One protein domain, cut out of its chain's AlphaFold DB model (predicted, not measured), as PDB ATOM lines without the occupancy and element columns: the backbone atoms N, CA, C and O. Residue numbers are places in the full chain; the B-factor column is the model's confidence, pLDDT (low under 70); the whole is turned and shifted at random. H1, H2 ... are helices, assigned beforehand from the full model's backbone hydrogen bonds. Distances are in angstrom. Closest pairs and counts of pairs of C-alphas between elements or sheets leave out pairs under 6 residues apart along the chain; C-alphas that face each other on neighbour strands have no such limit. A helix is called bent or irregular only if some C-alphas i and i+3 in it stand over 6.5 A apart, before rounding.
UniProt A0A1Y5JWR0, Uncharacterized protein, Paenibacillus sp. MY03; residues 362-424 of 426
ATOM      1  N   GLU A 362     -58.501 -28.829 -49.464       83.25
ATOM      2  CA  GLU A 362     -57.973 -29.314 -48.188       83.25
ATOM      3  C   GLU A 362     -56.729 -30.185 -48.404       83.25
ATOM      4  O   GLU A 362     -55.694 -29.958 -47.777       83.25
ATOM      5  N   GLU A 363     -56.786 -31.097 -49.379       87.12
ATOM      6  CA  GLU A 363     -55.641 -31.892 -49.831       87.12
ATOM      7  C   GLU A 363     -54.497 -31.003 -50.342       87.12
ATOM      8  O   GLU A 363     -53.356 -31.175 -49.926       87.12
ATOM      9  N   SER A 364     -54.786 -30.014 -51.195       81.56
ATOM     10  CA  SER A 364     -53.790 -29.077 -51.736       81.56
ATOM     11  C   SER A 364     -53.113 -28.254 -50.637       81.56
ATOM     12  O   SER A 364     -51.896 -28.048 -50.663       81.56
ATOM     13  N   LEU A 365     -53.881 -27.782 -49.652       83.31
ATOM     14  CA  LEU A 365     -53.362 -27.040 -48.503       83.31
ATOM     15  C   LEU A 365     -52.475 -27.924 -47.612       83.31
ATOM     16  O   LEU A 365     -51.407 -27.491 -47.177       83.31
ATOM     17  N   TRP A 366     -52.881 -29.172 -47.375       90.31
ATOM     18  CA  TRP A 366     -52.092 -30.137 -46.611       90.31
ATOM     19  C   TRP A 366     -50.800 -30.529 -47.349       90.31
ATOM     20  O   TRP A 366     -49.710 -30.469 -46.777       90.31
ATOM     21  N   MET A 367     -50.893 -30.830 -48.646       85.62
ATOM     22  CA  MET A 367     -49.751 -31.166 -49.504       85.62
ATOM     23  C   MET A 367     -48.747 -30.012 -49.598       85.62
ATOM     24  O   MET A 367     -47.549 -30.224 -49.440       85.62
ATOM     25  N   SER A 368     -49.218 -28.770 -49.761       81.62
ATOM     26  CA  SER A 368     -48.358 -27.571 -49.783       81.62
ATOM     27  C   SER A 368     -47.689 -27.221 -48.444       81.62
ATOM     28  O   SER A 368     -46.892 -26.287 -48.403       81.62
ATOM     29  N   THR A 369     -47.982 -27.952 -47.363       84.75
ATOM     30  CA  THR A 369     -47.407 -27.725 -46.030       84.75
ATOM     31  C   THR A 369     -46.766 -28.996 -45.469       84.75
ATOM     32  O   THR A 369     -45.560 -29.186 -45.614       84.75
ATOM     33  N   ALA A 370     -47.554 -29.894 -44.875       88.12
ATOM     34  CA  ALA A 370     -47.067 -31.161 -44.328       88.12
ATOM     35  C   ALA A 370     -46.494 -32.087 -45.417       88.12
ATOM     36  O   ALA A 370     -45.454 -32.707 -45.197       88.12
ATOM     37  N   GLY A 371     -47.106 -32.119 -46.607       88.81
ATOM     38  CA  GLY A 371     -46.588 -32.880 -47.751       88.81
ATOM     39  C   GLY A 371     -45.181 -32.440 -48.165       88.81
ATOM     40  O   GLY A 371     -44.275 -33.265 -48.211       88.81
ATOM     41  N   GLN A 372     -44.954 -31.135 -48.350       86.00
ATOM     42  CA  GLN A 372     -43.622 -30.592 -48.663       86.00
ATOM     43  C   GLN A 372     -42.583 -30.823 -47.553       86.00
ATOM     44  O   GLN A 372     -41.391 -30.948 -47.844       86.00
ATOM     45  N   ASP A 373     -42.995 -30.886 -46.286       89.38
ATOM     46  CA  ASP A 373     -42.101 -31.235 -45.179       89.38
ATOM     47  C   ASP A 373     -41.703 -32.724 -45.215       89.38
ATOM     48  O   ASP A 373     -40.522 -33.036 -45.033       89.38
ATOM     49  N   ILE A 374     -42.647 -33.626 -45.520       94.12
ATOM     50  CA  ILE A 374     -42.404 -35.064 -45.751       94.12
ATOM     51  C   ILE A 374     -41.481 -35.266 -46.959       94.12
ATOM     52  O   ILE A 374     -40.432 -35.901 -46.825       94.12
ATOM     53  N   GLU A 375     -41.814 -34.675 -48.112       90.38
ATOM     54  CA  GLU A 375     -40.995 -34.720 -49.329       90.38
ATOM     55  C   GLU A 375     -39.566 -34.238 -49.055       90.38
ATOM     56  O   GLU A 375     -38.600 -34.894 -49.453       90.38
ATOM     57  N   ARG A 376     -39.408 -33.107 -48.355       90.88
ATOM     58  CA  ARG A 376     -38.089 -32.549 -48.037       90.88
ATOM     59  C   ARG A 376     -37.279 -33.484 -47.144       90.88
ATOM     60  O   ARG A 376     -36.094 -33.662 -47.414       90.88
ATOM     61  N   TYR A 377     -37.893 -34.094 -46.128       93.94
ATOM     62  CA  TYR A 377     -37.192 -35.042 -45.260       93.94
ATOM     63  C   TYR A 377     -36.791 -36.326 -46.004       93.94
ATOM     64  O   TYR A 377     -35.653 -36.771 -45.861       93.94
ATOM     65  N   ALA A 378     -37.662 -36.874 -46.856       92.62
ATOM     66  CA  ALA A 378     -37.334 -38.028 -47.696       92.62
ATOM     67  C   ALA A 378     -36.166 -37.731 -48.659       92.62
ATOM     68  O   ALA A 378     -35.198 -38.488 -48.715       92.62
ATOM     69  N   ASN A 379     -36.202 -36.583 -49.349       88.75
ATOM     70  CA  ASN A 379     -35.127 -36.128 -50.245       88.75
ATOM     71  C   ASN A 379     -33.801 -35.829 -49.517       88.75
ATOM     72  O   ASN A 379     -32.738 -35.865 -50.139       88.75
ATOM     73  N   GLU A 380     -33.840 -35.478 -48.230       90.06
ATOM     74  CA  GLU A 380     -32.648 -35.269 -47.401       90.06
ATOM     75  C   GLU A 380     -32.058 -36.616 -46.956       90.06
ATOM     76  O   GLU A 380     -30.887 -36.888 -47.230       90.06
ATOM     77  N   ALA A 381     -32.884 -37.505 -46.399       92.50
ATOM     78  CA  ALA A 381     -32.477 -38.844 -45.974       92.50
ATOM     79  C   ALA A 381     -31.945 -39.704 -47.135       92.50
ATOM     80  O   ALA A 381     -30.938 -40.386 -46.967       92.50
ATOM     81  N   GLU A 382     -32.543 -39.629 -48.333       89.38
ATOM     82  CA  GLU A 382     -32.039 -40.275 -49.560       89.38
ATOM     83  C   GLU A 382     -30.555 -39.947 -49.805       89.38
ATOM     84  O   GLU A 382     -29.731 -40.831 -50.061       89.38
ATOM     85  N   ARG A 383     -30.185 -38.667 -49.671       86.38
ATOM     86  CA  ARG A 383     -28.815 -38.184 -49.895       86.38
ATOM     87  C   ARG A 383     -27.861 -38.689 -48.823       86.38
ATOM     88  O   ARG A 383     -26.730 -39.052 -49.147       86.38
ATOM     89  N   GLU A 384     -28.309 -38.715 -47.571       91.69
ATOM     90  CA  GLU A 384     -27.520 -39.216 -46.444       91.69
ATOM     91  C   GLU A 384     -27.335 -40.739 -46.489       91.69
ATOM     92  O   GLU A 384     -26.245 -41.216 -46.171       91.69
ATOM     93  N   PHE A 385     -28.337 -41.502 -46.945       92.38
ATOM     94  CA  PHE A 385     -28.213 -42.943 -47.183       92.38
ATOM     95  C   PHE A 385     -27.209 -43.241 -48.303       92.38
ATOM     96  O   PHE A 385     -26.340 -44.097 -48.138       92.38
ATOM     97  N   VAL A 386     -27.276 -42.520 -49.432       87.00
ATOM     98  CA  VAL A 386     -26.372 -42.763 -50.571       87.00
ATOM     99  C   VAL A 386     -24.934 -42.315 -50.282       87.00
ATOM    100  O   VAL A 386     -23.994 -42.987 -50.706       87.00
ATOM    101  N   ASN A 387     -24.732 -41.213 -49.550       87.56
ATOM    102  CA  ASN A 387     -23.385 -40.762 -49.176       87.56
ATOM    103  C   ASN A 387     -22.813 -41.471 -47.923       87.56
ATOM    104  O   ASN A 387     -21.635 -41.293 -47.614       87.56
ATOM    105  N   GLY A 388     -23.622 -42.278 -47.224       90.31
ATOM    106  CA  GLY A 388     -23.229 -43.056 -46.046       90.31
ATOM    107  C   GLY A 388     -23.193 -42.286 -44.720       90.31
ATOM    108  O   GLY A 388     -22.685 -42.819 -43.735       90.31
ATOM    109  N   THR A 389     -23.718 -41.059 -44.672       95.31
ATOM    110  CA  THR A 389     -23.880 -40.272 -43.434       95.31
ATOM    111  C   THR A 389     -25.002 -40.834 -42.563       95.31
ATOM    112  O   THR A 389     -24.853 -40.895 -41.342       95.31
ATOM    113  N   LEU A 390     -26.084 -41.313 -43.183       93.62
ATOM    114  CA  LEU A 390     -27.148 -42.067 -42.524       93.62
ATOM    115  C   LEU A 390     -26.978 -43.552 -42.892       93.62
ATOM    116  O   LEU A 390     -27.117 -43.911 -44.061       93.62
ATOM    117  N   PRO A 391     -26.628 -44.444 -41.950       94.81
ATOM    118  CA  PRO A 391     -26.467 -45.858 -42.262       94.81
ATOM    119  C   PRO A 391     -27.834 -46.535 -42.432       94.81
ATOM    120  O   PRO A 391     -28.765 -46.273 -41.674       94.81
ATOM    121  N   LEU A 392     -27.936 -47.491 -43.362       93.88
ATOM    122  CA  LEU A 392     -29.166 -48.264 -43.628       93.88
ATOM    123  C   LEU A 392     -29.706 -49.052 -42.414       93.88
ATOM    124  O   LEU A 392     -30.830 -49.540 -42.455       93.88
ATOM    125  N   SER A 393     -28.948 -49.163 -41.317       95.56
ATOM    126  CA  SER A 393     -29.449 -49.676 -40.034       95.56
ATOM    127  C   SER A 393     -30.505 -48.777 -39.378       95.56
ATOM    128  O   SER A 393     -31.263 -49.262 -38.549       95.56
ATOM    129  N   GLU A 394     -30.569 -47.495 -39.748       95.94
ATOM    130  CA  GLU A 394     -31.563 -46.522 -39.272       95.94
ATOM    131  C   GLU A 394     -32.817 -46.460 -40.166       95.94
ATOM    132  O   GLU A 394     -33.609 -45.526 -40.053       95.94
ATOM    133  N   TRP A 395     -33.019 -47.431 -41.067       94.31
ATOM    134  CA  TRP A 395     -34.173 -47.449 -41.974       94.31
ATOM    135  C   TRP A 395     -35.517 -47.421 -41.229       94.31
ATOM    136  O   TRP A 395     -36.370 -46.594 -41.538       94.31
ATOM    137  N   GLU A 396     -35.676 -48.242 -40.188       96.38
ATOM    138  CA  GLU A 396     -36.884 -48.241 -39.350       96.38
ATOM    139  C   GLU A 396     -37.075 -46.888 -38.637       96.38
ATOM    140  O   GLU A 396     -38.180 -46.355 -38.589       96.38
ATOM    141  N   THR A 397     -35.986 -46.273 -38.152       96.12
ATOM    142  CA  THR A 397     -35.990 -44.933 -37.537       96.12
ATOM    143  C   THR A 397     -36.458 -43.853 -38.523       96.12
ATOM    144  O   THR A 397     -37.187 -42.934 -38.145       96.12
ATOM    145  N   TYR A 398     -36.053 -43.966 -39.792       96.69
ATOM    146  CA  TYR A 398     -36.470 -43.096 -40.892       96.69
ATOM    147  C   TYR A 398     -37.959 -43.273 -41.231       96.69
ATOM    148  O   TYR A 398     -38.691 -42.280 -41.267       96.69
ATOM    149  N   VAL A 399     -38.431 -44.516 -41.387       95.62
ATOM    150  CA  VAL A 399     -39.847 -44.824 -41.663       95.62
ATOM    151  C   VAL A 399     -40.744 -44.333 -40.525       95.62
ATOM    152  O   VAL A 399     -41.654 -43.546 -40.777       95.62
ATOM    153  N   SER A 400     -40.431 -44.653 -39.265       95.69
ATOM    154  CA  SER A 400     -41.207 -44.169 -38.112       95.69
ATOM    155  C   SER A 400     -41.220 -42.645 -37.964       95.69
ATOM    156  O   SER A 400     -42.140 -42.085 -37.364       95.69
ATOM    157  N   ARG A 401     -40.230 -41.935 -38.521       95.94
ATOM    158  CA  ARG A 401     -40.252 -40.469 -38.580       95.94
ATOM    159  C   ARG A 401     -41.144 -39.940 -39.707       95.94
ATOM    160  O   ARG A 401     -41.792 -38.922 -39.489       95.94
ATOM    161  N   LEU A 402     -41.231 -40.614 -40.857       95.38
ATOM    162  CA  LEU A 402     -42.214 -40.282 -41.900       95.38
ATOM    163  C   LEU A 402     -43.651 -40.524 -41.407       95.38
ATOM    164  O   LEU A 402     -44.499 -39.646 -41.554       95.38
ATOM    165  N   GLU A 403     -43.907 -41.663 -40.756       94.88
ATOM    166  CA  GLU A 403     -45.183 -41.970 -40.086       94.88
ATOM    167  C   GLU A 403     -45.570 -40.842 -39.113       94.88
ATOM    168  O   GLU A 403     -46.641 -40.246 -39.234       94.88
ATOM    169  N   ALA A 404     -44.653 -40.455 -38.217       96.06
ATOM    170  CA  ALA A 404     -44.859 -39.370 -37.255       96.06
ATOM    171  C   ALA A 404     -45.009 -37.966 -37.885       96.06
ATOM    172  O   ALA A 404     -45.495 -37.051 -37.217       96.06
ATOM    173  N   MET A 405     -44.602 -37.780 -39.146       95.62
ATOM    174  CA  MET A 405     -44.835 -36.557 -39.926       95.62
ATOM    175  C   MET A 405     -46.164 -36.581 -40.700       95.62
ATOM    176  O   MET A 405     -46.587 -35.536 -41.189       95.62
ATOM    177  N   GLY A 406     -46.851 -37.729 -40.763       94.62
ATOM    178  CA  GLY A 406     -48.166 -37.881 -41.393       94.62
ATOM    179  C   GLY A 406     -48.177 -38.671 -42.704       94.62
ATOM    180  O   GLY A 406     -49.051 -38.419 -43.532       94.62
ATOM    181  N   LEU A 407     -47.245 -39.612 -42.911       93.06
ATOM    182  CA  LEU A 407     -47.181 -40.442 -44.126       93.06
ATOM    183  C   LEU A 407     -48.513 -41.142 -44.461       93.06
ATOM    184  O   LEU A 407     -48.907 -41.144 -45.623       93.06
ATOM    185  N   ASP A 408     -49.248 -41.654 -43.468       93.69
ATOM    186  CA  ASP A 408     -50.568 -42.272 -43.686       93.69
ATOM    187  C   ASP A 408     -51.543 -41.318 -44.395       93.69
ATOM    188  O   ASP A 408     -52.240 -41.700 -45.333       93.69
ATOM    189  N   GLN A 409     -51.555 -40.044 -43.982       92.31
ATOM    190  CA  GLN A 409     -52.399 -39.019 -44.592       92.31
ATOM    191  C   GLN A 409     -51.876 -38.607 -45.972       92.31
ATOM    192  O   GLN A 409     -52.683 -38.361 -46.864       92.31
ATOM    193  N   TYR A 410     -50.555 -38.587 -46.181       92.50
ATOM    194  CA  TYR A 410     -49.955 -38.374 -47.503       92.50
ATOM    195  C   TYR A 410     -50.450 -39.435 -48.500       92.50
ATOM    196  O   TYR A 410     -50.965 -39.097 -49.563       92.50
ATOM    197  N   MET A 411     -50.355 -40.719 -48.135       92.12
ATOM    198  CA  MET A 411     -50.772 -41.828 -49.000       92.12
ATOM    199  C   MET A 411     -52.286 -41.821 -49.254       92.12
ATOM    200  O   MET A 411     -52.706 -41.910 -50.403       92.12
ATOM    201  N   ASN A 412     -53.097 -41.606 -48.213       90.94
ATOM    202  CA  ASN A 412     -54.559 -41.486 -48.298       90.94
ATOM    203  C   ASN A 412     -55.028 -40.341 -49.229       90.94
ATOM    204  O   ASN A 412     -56.071 -40.447 -49.875       90.94
ATOM    205  N   ILE A 413     -54.266 -39.244 -49.323       90.00
ATOM    206  CA  ILE A 413     -54.545 -38.145 -50.262       90.00
ATOM    207  C   ILE A 413     -54.263 -38.575 -51.712       90.00
ATOM    208  O   ILE A 413     -55.064 -38.281 -52.600       90.00
ATOM    209  N   TYR A 414     -53.166 -39.296 -51.962       87.38
ATOM    210  CA  TYR A 414     -52.867 -39.843 -53.291       87.38
ATOM    211  C   TYR A 414     -53.856 -40.935 -53.719       87.38
ATOM    212  O   TYR A 414     -54.259 -40.948 -54.878       87.38
ATOM    213  N   GLU A 415     -54.285 -41.801 -52.800       87.38
ATOM    214  CA  GLU A 415     -55.269 -42.861 -53.054       87.38
ATOM    215  C   GLU A 415     -56.626 -42.270 -53.474       87.38
ATOM    216  O   GLU A 415     -57.120 -42.578 -54.556       87.38
ATOM    217  N   GLN A 416     -57.166 -41.308 -52.715       86.69
ATOM    218  CA  GLN A 416     -58.395 -40.592 -53.093       86.69
ATOM    219  C   GLN A 416     -58.255 -39.783 -54.392       86.69
ATOM    220  O   GLN A 416     -59.225 -39.621 -55.134       86.69
ATOM    221  N   ALA A 417     -57.067 -39.246 -54.688       82.50
ATOM    222  CA  ALA A 417     -56.828 -38.538 -55.942       82.50
ATOM    223  C   ALA A 417     -56.760 -39.496 -57.145       82.50
ATOM    224  O   ALA A 417     -57.268 -39.152 -58.216       82.50
ATOM    225  N   TYR A 418     -56.224 -40.706 -56.953       82.12
ATOM    226  CA  TYR A 418     -56.256 -41.782 -57.942       82.12
ATOM    227  C   TYR A 418     -57.674 -42.336 -58.148       82.12
ATOM    228  O   TYR A 418     -58.097 -42.463 -59.291       82.12
ATOM    229  N   GLU A 419     -58.474 -42.554 -57.095       84.31
ATOM    230  CA  GLU A 419     -59.879 -42.984 -57.242       84.31
ATOM    231  C   GLU A 419     -60.709 -42.014 -58.103       84.31
ATOM    232  O   GLU A 419     -61.557 -42.435 -58.892       84.31
ATOM    233  N   ARG A 420     -60.457 -40.700 -57.994       84.25
ATOM    234  CA  ARG A 420     -61.110 -39.678 -58.836       84.25
ATOM    235  C   ARG A 420     -60.601 -39.682 -60.281       84.25
ATOM    236  O   ARG A 420     -61.378 -39.397 -61.192       84.25
ATOM    237  N   TYR A 421     -59.327 -40.011 -60.488       74.31
ATOM    238  CA  TYR A 421     -58.735 -40.210 -61.811       74.31
ATOM    239  C   TYR A 421     -59.333 -41.464 -62.482       74.31
ATOM    240  O   TYR A 421     -59.916 -41.362 -63.554       74.31
ATOM    241  N   GLU A 422     -59.364 -42.608 -61.798       76.31
ATOM    242  CA  GLU A 422     -60.081 -43.823 -62.223       76.31
ATOM    243  C   GLU A 422     -61.551 -43.567 -62.582       76.31
ATOM    244  O   GLU A 422     -62.053 -44.034 -63.606       76.31
ATOM    245  N   ALA A 423     -62.260 -42.799 -61.750       73.75
ATOM    246  CA  ALA A 423     -63.667 -42.472 -61.966       73.75
ATOM    247  C   ALA A 423     -63.920 -41.550 -63.173       73.75
ATOM    248  O   ALA A 423     -65.076 -41.382 -63.558       73.75
ATOM    249  N   THR A 424     -62.876 -40.958 -63.763       61.09
ATOM    250  CA  THR A 424     -62.961 -40.128 -64.977       61.09
ATOM    251  C   THR A 424     -62.490 -40.846 -66.251       61.09
ATOM    252  O   THR A 424     -62.615 -40.280 -67.333       61.09
TER     253      THR A 424
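AT A GLANCE: This is residues 362 to 424 of the 426 residues of an uncharacterized protein of Paenibacillus sp. MY03 (UniProt A0A1Y5JWR0). A long helix, H1, and a shorter one, H2, that folds back beside its later part make a helical hairpin; a third helix, H3, turns off from the end of H2 and meets the first part of H1 at a steep angle, and residues 418 to 424, of which 418 to 422 belong to H3, stick out beyond it. The printed part has 63 residues with three named helices, in the order H1, H2, H3, and no named strand; the class is all helix. The whole is loose, with a radius of gyration of the C-alphas of 14.0 A, and its outline is a rod spanning 44 by 21 by 18 A.

IN THESE COORDINATES: H1, residues 362 to 387, begins at C-alpha 362 (-57.973, -29.314, -48.188) and is 36.4 A long, with a kink of 37 degrees near residue 369. H2, residues 392 to 405, is 19.9 A long and irregular: C-alphas 393 and 396 are 7.6 A apart. H3, residues 407 to 422, is 22.5 A long and ends at C-alpha 422 (-60.081, -43.823, -62.223).

HOW THE PARTS SIT: H1 and H2 form a helical hairpin; they touch, and their closest C-alphas, of Phe 385 and Leu 392, are 6.5 A apart. They run opposite ways at a shallow tilt of 11 degrees. H1, with residues 363 to 374 alone, touches residues 407 to 413 of H3; the closest C-alphas, of Glu 363 and Ile 413, are 6.4 A apart. These two helices run opposite ways at a steep tilt of 62 degrees. H2 and H3 meet only through their link. Every O i to N i+4 pair is within hydrogen-bond range in H3, against 20 of 22 in H1 and 8 of 10 in H2.

THE WHOLE: The two C-alphas farthest apart, of Thr 389 and Thr 424, are 44.6 A apart. The printed part has no cut, and both links are tight. Mean pLDDT of the printed part is 89.3; residue 424 alone is under 70.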